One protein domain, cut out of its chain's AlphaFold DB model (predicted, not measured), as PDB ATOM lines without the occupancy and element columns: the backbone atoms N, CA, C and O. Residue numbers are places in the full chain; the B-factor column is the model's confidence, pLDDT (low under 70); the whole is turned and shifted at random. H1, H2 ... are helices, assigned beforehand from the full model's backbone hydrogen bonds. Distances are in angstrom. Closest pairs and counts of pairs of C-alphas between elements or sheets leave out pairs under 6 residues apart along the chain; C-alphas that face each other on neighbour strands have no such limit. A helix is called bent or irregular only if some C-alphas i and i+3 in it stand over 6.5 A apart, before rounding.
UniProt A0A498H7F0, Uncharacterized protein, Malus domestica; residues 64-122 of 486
ATOM      1  N   ASP A  64     221.002 285.558 300.678       81.94
ATOM      2  CA  ASP A  64     222.289 284.885 300.456       81.94
ATOM      3  C   ASP A  64     222.316 284.150 299.099       81.94
ATOM      4  O   ASP A  64     223.206 284.391 298.285       81.94
ATOM      5  N   ASP A  65     221.290 283.348 298.780       90.69
ATOM      6  CA  ASP A  65     221.158 282.673 297.472       90.69
ATOM      7  C   ASP A  65     221.084 283.667 296.290       90.69
ATOM      8  O   ASP A  65     221.580 283.383 295.198       90.69
ATOM      9  N   ALA A  66     220.514 284.861 296.487       89.94
ATOM     10  CA  ALA A  66     220.502 285.910 295.467       89.94
ATOM     11  C   ALA A  66     221.882 286.579 295.285       89.94
ATOM     12  O   ALA A  66     222.260 286.904 294.153       89.94
ATOM     13  N   LEU A  67     222.642 286.757 296.369       91.25
ATOM     14  CA  LEU A  67     224.001 287.303 296.351       91.25
ATOM     15  C   LEU A  67     225.004 286.315 295.739       91.25
ATOM     16  O   LEU A  67     225.779 286.713 294.871       91.25
ATOM     17  N   ASP A  68     224.936 285.029 296.089       94.56
ATOM     18  CA  ASP A  68     225.784 283.981 295.505       94.56
ATOM     19  C   ASP A  68     225.565 283.853 293.986       94.56
ATOM     20  O   ASP A  68     226.524 283.765 293.213       94.56
ATOM     21  N   ARG A  69     224.309 283.935 293.520       94.69
ATOM     22  CA  ARG A  69     223.991 283.997 292.078       94.69
ATOM     23  C   ARG A  69     224.579 285.238 291.406       94.69
ATOM     24  O   ARG A  69     225.051 285.142 290.273       94.69
ATOM     25  N   LEU A  70     224.551 286.394 292.073       94.06
ATOM     26  CA  LEU A  70     225.124 287.633 291.545       94.06
ATOM     27  C   LEU A  70     226.655 287.549 291.450       94.06
ATOM     28  O   LEU A  70     227.214 287.976 290.442       94.06
ATOM     29  N   LEU A  71     227.321 286.960 292.448       94.94
ATOM     30  CA  LEU A  71     228.767 286.709 292.437       94.94
ATOM     31  C   LEU A  71     229.165 285.724 291.329       94.94
ATOM     32  O   LEU A  71     230.133 285.974 290.610       94.94
ATOM     33  N   LEU A  72     228.390 284.653 291.121       96.81
ATOM     34  CA  LEU A  72     228.614 283.717 290.015       96.81
ATOM     35  C   LEU A  72     228.536 284.434 288.657       96.81
ATOM     36  O   LEU A  72     229.496 284.388 287.888       96.81
ATOM     37  N   VAL A  73     227.457 285.185 288.405       96.06
ATOM     38  CA  VAL A  73     227.289 285.970 287.167       96.06
ATOM     39  C   VAL A  73     228.382 287.037 287.014       96.06
ATOM     40  O   VAL A  73     228.845 287.285 285.903       96.06
ATOM     41  N   GLN A  74     228.845 287.651 288.105       96.31
ATOM     42  CA  GLN A  74     229.962 288.601 288.084       96.31
ATOM     43  C   GLN A  74     231.291 287.924 287.702       96.31
ATOM     44  O   GLN A  74     232.082 288.523 286.968       96.31
ATOM     45  N   SER A  75     231.515 286.674 288.117       97.31
ATOM     46  CA  SER A  75     232.681 285.884 287.703       97.31
ATOM     47  C   SER A  75     232.617 285.460 286.226       97.31
ATOM     48  O   SER A  75     233.602 285.640 285.505       97.31
ATOM     49  N   ASP A  76     231.448 285.025 285.740       97.06
ATOM     50  CA  ASP A  76     231.216 284.691 284.326       97.06
ATOM     51  C   ASP A  76     231.399 285.920 283.420       97.06
ATOM     52  O   ASP A  76     232.049 285.845 282.375       97.06
ATOM     53  N   LEU A  77     230.885 287.084 283.839       95.56
ATOM     54  CA  LEU A  77     231.082 288.352 283.135       95.56
ATOM     55  C   LEU A  77     232.561 288.752 283.088       95.56
ATOM     56  O   LEU A  77     233.030 289.157 282.028       95.56
ATOM     57  N   SER A  78     233.317 288.587 284.179       96.62
ATOM     58  CA  SER A  78     234.763 288.861 284.183       96.62
ATOM     59  C   SER A  78     235.526 287.929 283.232       96.62
ATOM     60  O   SER A  78     236.416 288.376 282.505       96.62
ATOM     61  N   ALA A  79     235.158 286.644 283.184       97.81
ATOM     62  CA  ALA A  79     235.731 285.681 282.246       97.81
ATOM     63  C   ALA A  79     235.371 285.999 280.781       97.81
ATOM     64  O   ALA A  79     236.183 285.772 279.881       97.81
ATOM     65  N   LEU A  80     234.181 286.553 280.526       96.50
ATOM     66  CA  LEU A  80     233.776 287.046 279.208       96.50
ATOM     67  C   LEU A  80     234.531 288.326 278.816       96.50
ATOM     68  O   LEU A  80     234.983 288.426 277.676       96.50
ATOM     69  N   THR A  81     234.734 289.275 279.737       96.44
ATOM     70  CA  THR A  81     235.531 290.489 279.481       96.44
ATOM     71  C   THR A  81     236.952 290.134 279.046       96.44
ATOM     72  O   THR A  81     237.391 290.617 278.008       96.44
ATOM     73  N   HIS A  82     237.627 289.206 279.729       97.00
ATOM     74  CA  HIS A  82     238.971 288.776 279.326       97.00
ATOM     75  C   HIS A  82     239.020 288.087 277.951       97.00
ATOM     76  O   HIS A  82     240.000 288.243 277.224       97.00
ATOM     77  N   GLN A  83     237.962 287.374 277.548       97.06
ATOM     78  CA  GLN A  83     237.851 286.841 276.182       97.06
ATOM     79  C   GLN A  83     237.658 287.959 275.146       97.06
ATOM     80  O   GLN A  83     238.240 287.896 274.064       97.06
ATOM     81  N   ILE A  84     236.886 289.002 275.471       95.88
ATOM     82  CA  ILE A  84     236.734 290.194 274.622       95.88
ATOM     83  C   ILE A  84     238.080 290.925 274.486       95.88
ATOM     84  O   ILE A  84     238.469 291.258 273.367       95.88
ATOM     85  N   ASP A  85     238.825 291.105 275.581       95.88
ATOM     86  CA  ASP A  85     240.165 291.707 275.575       95.88
ATOM     87  C   ASP A  85     241.138 290.913 274.685       95.88
ATOM     88  O   ASP A  85     241.854 291.492 273.860       95.88
ATOM     89  N   GLU A  86     241.142 289.576 274.789       96.81
ATOM     90  CA  GLU A  86     241.991 288.737 273.941       96.81
ATOM     91  C   GLU A  86     241.591 288.844 272.462       96.81
ATOM     92  O   GLU A  86     242.458 289.028 271.605       96.81
ATOM     93  N   LEU A  87     240.290 288.805 272.149       93.50
ATOM     94  CA  LEU A  87     239.777 288.987 270.786       93.50
ATOM     95  C   LEU A  87     240.153 290.354 270.200       93.50
ATOM     96  O   LEU A  87     240.524 290.431 269.028       93.50
ATOM     97  N   VAL A  88     240.138 291.424 271.001       91.94
ATOM     98  CA  VAL A  88     240.612 292.757 270.592       91.94
ATOM     99  C   VAL A  88     242.116 292.730 270.288       91.94
ATOM    100  O   VAL A  88     242.546 293.202 269.231       91.94
ATOM    101  N   VAL A  89     242.930 292.105 271.144       93.56
ATOM    102  CA  VAL A  89     244.376 291.925 270.908       93.56
ATOM    103  C   VAL A  89     244.655 291.058 269.669       93.56
ATOM    104  O   VAL A  89     245.611 291.325 268.932       93.56
ATOM    105  N   GLN A  90     243.836 290.042 269.390       91.56
ATOM    106  CA  GLN A  90     243.910 289.251 268.159       91.56
ATOM    107  C   GLN A  90     243.498 290.079 266.926       91.56
ATOM    108  O   GLN A  90     244.189 290.032 265.907       91.56
ATOM    109  N   ALA A  91     242.447 290.899 267.014       89.00
ATOM    110  CA  ALA A  91     241.995 291.768 265.925       89.00
ATOM    111  C   ALA A  91     243.073 292.787 265.507       89.00
ATOM    112  O   ALA A  91     243.328 292.948 264.311       89.00
ATOM    113  N   PHE A  92     243.780 293.398 266.468       88.25
ATOM    114  CA  PHE A  92     244.914 294.289 266.180       88.25
ATOM    115  C   PHE A  92     246.088 293.577 265.484       88.25
ATOM    116  O   PHE A  92     246.751 294.176 264.634       88.25
ATOM    117  N   LYS A  93     246.329 292.289 265.777       88.94
ATOM    118  CA  LYS A  93     247.320 291.460 265.058       88.94
ATOM    119  C   LYS A  93     246.845 291.111 263.637       88.94
ATOM    120  O   LYS A  93     247.644 291.102 262.700       88.94
ATOM    121  N   CYS A  94     245.547 290.880 263.444       78.44
ATOM    122  CA  CYS A  94     244.912 290.486 262.177       78.44
ATOM    123  C   CYS A  94     244.679 291.654 261.189       78.44
ATOM    124  O   CYS A  94     243.623 291.760 260.558       78.44
ATOM    125  N   ARG A  95     245.698 292.509 261.018       68.81
ATOM    126  CA  ARG A  95     245.680 293.773 260.257       68.81
ATOM    127  C   ARG A  95     244.975 293.662 258.891       68.81
ATOM    128  O   ARG A  95     245.557 293.198 257.912       68.81
ATOM    129  N   GLY A  96     243.728 294.136 258.833       68.00
ATOM    130  CA  GLY A  96     242.953 294.353 257.603       68.00
ATOM    131  C   GLY A  96     242.219 293.145 257.000       68.00
ATOM    132  O   GLY A  96     241.631 293.299 255.936       68.00
ATOM    133  N   LYS A  97     242.219 291.958 257.629       73.88
ATOM    134  CA  LYS A  97     241.629 290.742 257.016       73.88
ATOM    135  C   LYS A  97     240.158 290.464 257.347       73.88
ATOM    136  O   LYS A  97     239.547 289.651 256.663       73.88
ATOM    137  N   ALA A  98     239.596 291.109 258.370       77.25
ATOM    138  CA  ALA A  98     238.270 290.777 258.909       77.25
ATOM    139  C   ALA A  98     237.444 292.016 259.316       77.25
ATOM    140  O   ALA A  98     236.725 291.976 260.310       77.25
ATOM    141  N   THR A  99     237.555 293.137 258.585       83.38
ATOM    142  CA  THR A  99     236.968 294.423 259.022       83.38
ATOM    143  C   THR A  99     235.463 294.332 259.283       83.38
ATOM    144  O   THR A  99     235.022 294.769 260.333       83.38
ATOM    145  N   LYS A 100     234.700 293.650 258.418       90.25
ATOM    146  CA  LYS A 100     233.246 293.459 258.574       90.25
ATOM    147  C   LYS A 100     232.850 292.718 259.856       90.25
ATOM    148  O   LYS A 100     231.858 293.082 260.478       90.25
ATOM    149  N   GLU A 101     233.617 291.704 260.254       91.12
ATOM    150  CA  GLU A 101     233.371 290.964 261.502       91.12
ATOM    151  C   GLU A 101     233.731 291.827 262.716       91.12
ATOM    152  O   GLU A 101     232.987 291.866 263.689       91.12
ATOM    153  N   VAL A 102     234.826 292.594 262.638       91.31
ATOM    154  CA  VAL A 102     235.212 293.558 263.682       91.31
ATOM    155  C   VAL A 102     234.170 294.677 263.812       91.31
ATOM    156  O   VAL A 102     233.779 295.013 264.922       91.31
ATOM    157  N   GLU A 103     233.666 295.216 262.701       92.12
ATOM    158  CA  GLU A 103     232.580 296.203 262.658       92.12
ATOM    159  C   GLU A 103     231.282 295.627 263.254       92.12
ATOM    160  O   GLU A 103     230.638 296.275 264.078       92.12
ATOM    161  N   SER A 104     230.916 294.387 262.905       94.75
ATOM    162  CA  SER A 104     229.743 293.706 263.470       94.75
ATOM    163  C   SER A 104     229.889 293.442 264.974       94.75
ATOM    164  O   SER A 104     228.957 293.704 265.734       94.75
ATOM    165  N   PHE A 105     231.073 293.022 265.426       93.88
ATOM    166  CA  PHE A 105     231.387 292.807 266.838       93.88
ATOM    167  C   PHE A 105     231.392 294.116 267.641       93.88
ATOM    168  O   PHE A 105     230.825 294.166 268.729       93.88
ATOM    169  N   VAL A 106     231.940 295.207 267.094       93.94
ATOM    170  CA  VAL A 106     231.882 296.548 267.706       93.94
ATOM    171  C   VAL A 106     230.438 297.042 267.829       93.94
ATOM    172  O   VAL A 106     230.077 297.606 268.865       93.94
ATOM    173  N   ASN A 107     229.588 296.791 266.829       96.12
ATOM    174  CA  ASN A 107     228.160 297.103 266.909       96.12
ATOM    175  C   ASN A 107     227.457 296.272 267.999       96.12
ATOM    176  O   ASN A 107     226.740 296.841 268.819       96.12
ATOM    177  N   PHE A 108     227.724 294.965 268.077       96.00
ATOM    178  CA  PHE A 108     227.177 294.079 269.114       96.00
ATOM    179  C   PHE A 108     227.617 294.476 270.535       96.00
ATOM    180  O   PHE A 108     226.788 294.566 271.439       96.00
ATOM    181  N   LEU A 109     228.902 294.791 270.743       94.75
ATOM    182  CA  LEU A 109     229.394 295.317 272.021       94.75
ATOM    183  C   LEU A 109     228.752 296.671 272.362       94.75
ATOM    184  O   LEU A 109     228.422 296.922 273.521       94.75
ATOM    185  N   SER A 110     228.522 297.531 271.367       96.00
ATOM    186  CA  SER A 110     227.833 298.814 271.560       96.00
ATOM    187  C   SER A 110     226.368 298.623 271.969       96.00
ATOM    188  O   SER A 110     225.897 299.312 272.876       96.00
ATOM    189  N   GLU A 111     225.661 297.663 271.365       97.38
ATOM    190  CA  GLU A 111     224.300 297.275 271.744       97.38
ATOM    191  C   GLU A 111     224.265 296.714 273.174       97.38
ATOM    192  O   GLU A 111     223.509 297.215 274.013       97.38
ATOM    193  N   MET A 112     225.154 295.771 273.500       95.62
ATOM    194  CA  MET A 112     225.300 295.203 274.843       95.62
ATOM    195  C   MET A 112     225.528 296.299 275.896       95.62
ATOM    196  O   MET A 112     224.765 296.398 276.861       95.62
ATOM    197  N   LEU A 113     226.495 297.195 275.674       93.38
ATOM    198  CA  LEU A 113     226.763 298.343 276.548       93.38
ATOM    199  C   LEU A 113     225.567 299.305 276.638       93.38
ATOM    200  O   LEU A 113     225.324 299.875 277.702       93.38
ATOM    201  N   SER A 114     224.800 299.489 275.559       96.00
ATOM    202  CA  SER A 114     223.582 300.313 275.574       96.00
ATOM    203  C   SER A 114     222.467 299.700 276.428       96.00
ATOM    204  O   SER A 114     221.783 300.435 277.140       96.00
ATOM    205  N   SER A 115     222.338 298.369 276.435       96.19
ATOM    206  CA  SER A 115     221.357 297.640 277.251       96.19
ATOM    207  C   SER A 115     221.757 297.539 278.728       96.19
ATOM    208  O   SER A 115     220.889 297.531 279.603       96.19
ATOM    209  N   LEU A 116     223.065 297.535 279.022       93.25
ATOM    210  CA  LEU A 116     223.602 297.484 280.382       93.25
ATOM    211  C   LEU A 116     223.601 298.861 281.073       93.25
ATOM    212  O   LEU A 116     223.307 298.944 282.265       93.25
ATOM    213  N   LYS A 117     223.861 299.956 280.341       93.38
ATOM    214  CA  LYS A 117     223.902 301.334 280.885       93.38
ATOM    215  C   LYS A 117     222.701 301.711 281.782       93.38
ATOM    216  O   LYS A 117     222.948 302.254 282.859       93.38
ATOM    217  N   PRO A 118     221.431 301.415 281.430       95.19
ATOM    218  CA  PRO A 118     220.273 301.698 282.284       95.19
ATOM    219  C   PRO A 118     220.254 300.969 283.633       95.19
ATOM    220  O   PRO A 118     219.528 301.399 284.528       95.19
ATOM    221  N   TRP A 119     221.011 299.880 283.802       94.50
ATOM    222  CA  TRP A 119     221.047 299.123 285.055       94.50
ATOM    223  C   TRP A 119     221.921 299.772 286.125       94.50
ATOM    224  O   TRP A 119     221.566 299.688 287.295       94.50
ATOM    225  N   VAL A 120     222.985 300.491 285.752       91.06
ATOM    226  CA  VAL A 120     223.872 301.181 286.708       91.06
ATOM    227  C   VAL A 120     223.096 302.130 287.647       91.06
ATOM    228  O   VAL A 120     223.148 301.911 288.857       91.06
ATOM    229  N   PRO A 121     222.294 303.107 287.163       93.00
ATOM    230  CA  PRO A 121     221.511 303.971 288.048       93.00
ATOM    231  C   PRO A 121     220.353 303.239 288.746       93.00
ATOM    232  O   PRO A 121     219.901 303.689 289.797       93.00
ATOM    233  N   ARG A 122     219.864 302.109 288.205       92.38
ATOM    234  CA  ARG A 122     218.825 301.287 288.856       92.38
ATOM    235  C   ARG A 122     219.377 300.556 290.076       92.38
ATOM    236  O   ARG A 122     218.781 300.659 291.141       92.38
TER     237      ARG A 122
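What this domain is: This is residues 64 to 122 of the 486 residues of an uncharacterized protein of Malus domestica (UniProt A0A498H7F0). A long straight helix, H1, is followed by a tight turn and a shorter helix, H2, that folds back toward H1's first residues, so that the two make a narrow, open V with its closed end at the turn. A very short helix, H3, follows at the far end of H2, and the V between the two long helices is open, with a single pair of their C-alphas within 8 A. The printed part has 59 residues with three named helices, H1, H2 and H3 in that order, and no named strand; its class is all helix. The whole is loose, with a radius of gyration of the C-alphas of 15.0 A, and its outline is a rod of 48 by 21 by 13 A.

How they stand to each other: H1, residues 64 to 93, is the longest helix, and its residues 64 to 83 stand free. H2, residues 99 to 116, is close to H1 but not clearly touching it. Their closest C-alphas, those of Ala 91 and Val 102, are 7.4 A apart. The two helices run opposite ways at a shallow tilt of 24 degrees, and their centres are 16.1 A apart. Residues 92 to 98, between which the turn is made, stand free, and so do residues 110 to 122, of which 110 to 116 belong to H2. H3, residues 119 to 122, meets H2 only through their link. H1 and H3 are apart. In H1 and H2 every O i to N i+4 pair is within hydrogen-bond range; H3, with 4 residues, is too short for such a pair, and its one O i to N i+3 pair is within range.

Where its parts are: H1 runs from Asp 64, C-alpha at (222.289, 284.885, 300.456), to Lys 93, C-alpha at (247.320, 291.460, 265.058), 43.8 A from first to last C-alpha. H2 runs from Thr 99, C-alpha at (236.968, 294.423, 259.022), to Leu 116, 25.4 A. H3 runs from Trp 119 to Arg 122, 4.9 A, and its last C-alpha is at (218.825, 301.287, 288.856). None of the three helices is bent.

The domain as a whole: The two C-alphas farthest apart, those of Asp 64 and Gly 96, are 48.5 A apart, while the first and last printed C-alphas, those of Asp 64 and Arg 122, are 20.4 A apart. The printed part has no cut. The links from H1 to H2, with 5 residues, and from H2 to H3, with 2 residues, are both tight. The mean pLDDT of the printed part is 92.0, and the model's confidence is under 70 at residues 95 to 96, in the link from H1 to H2.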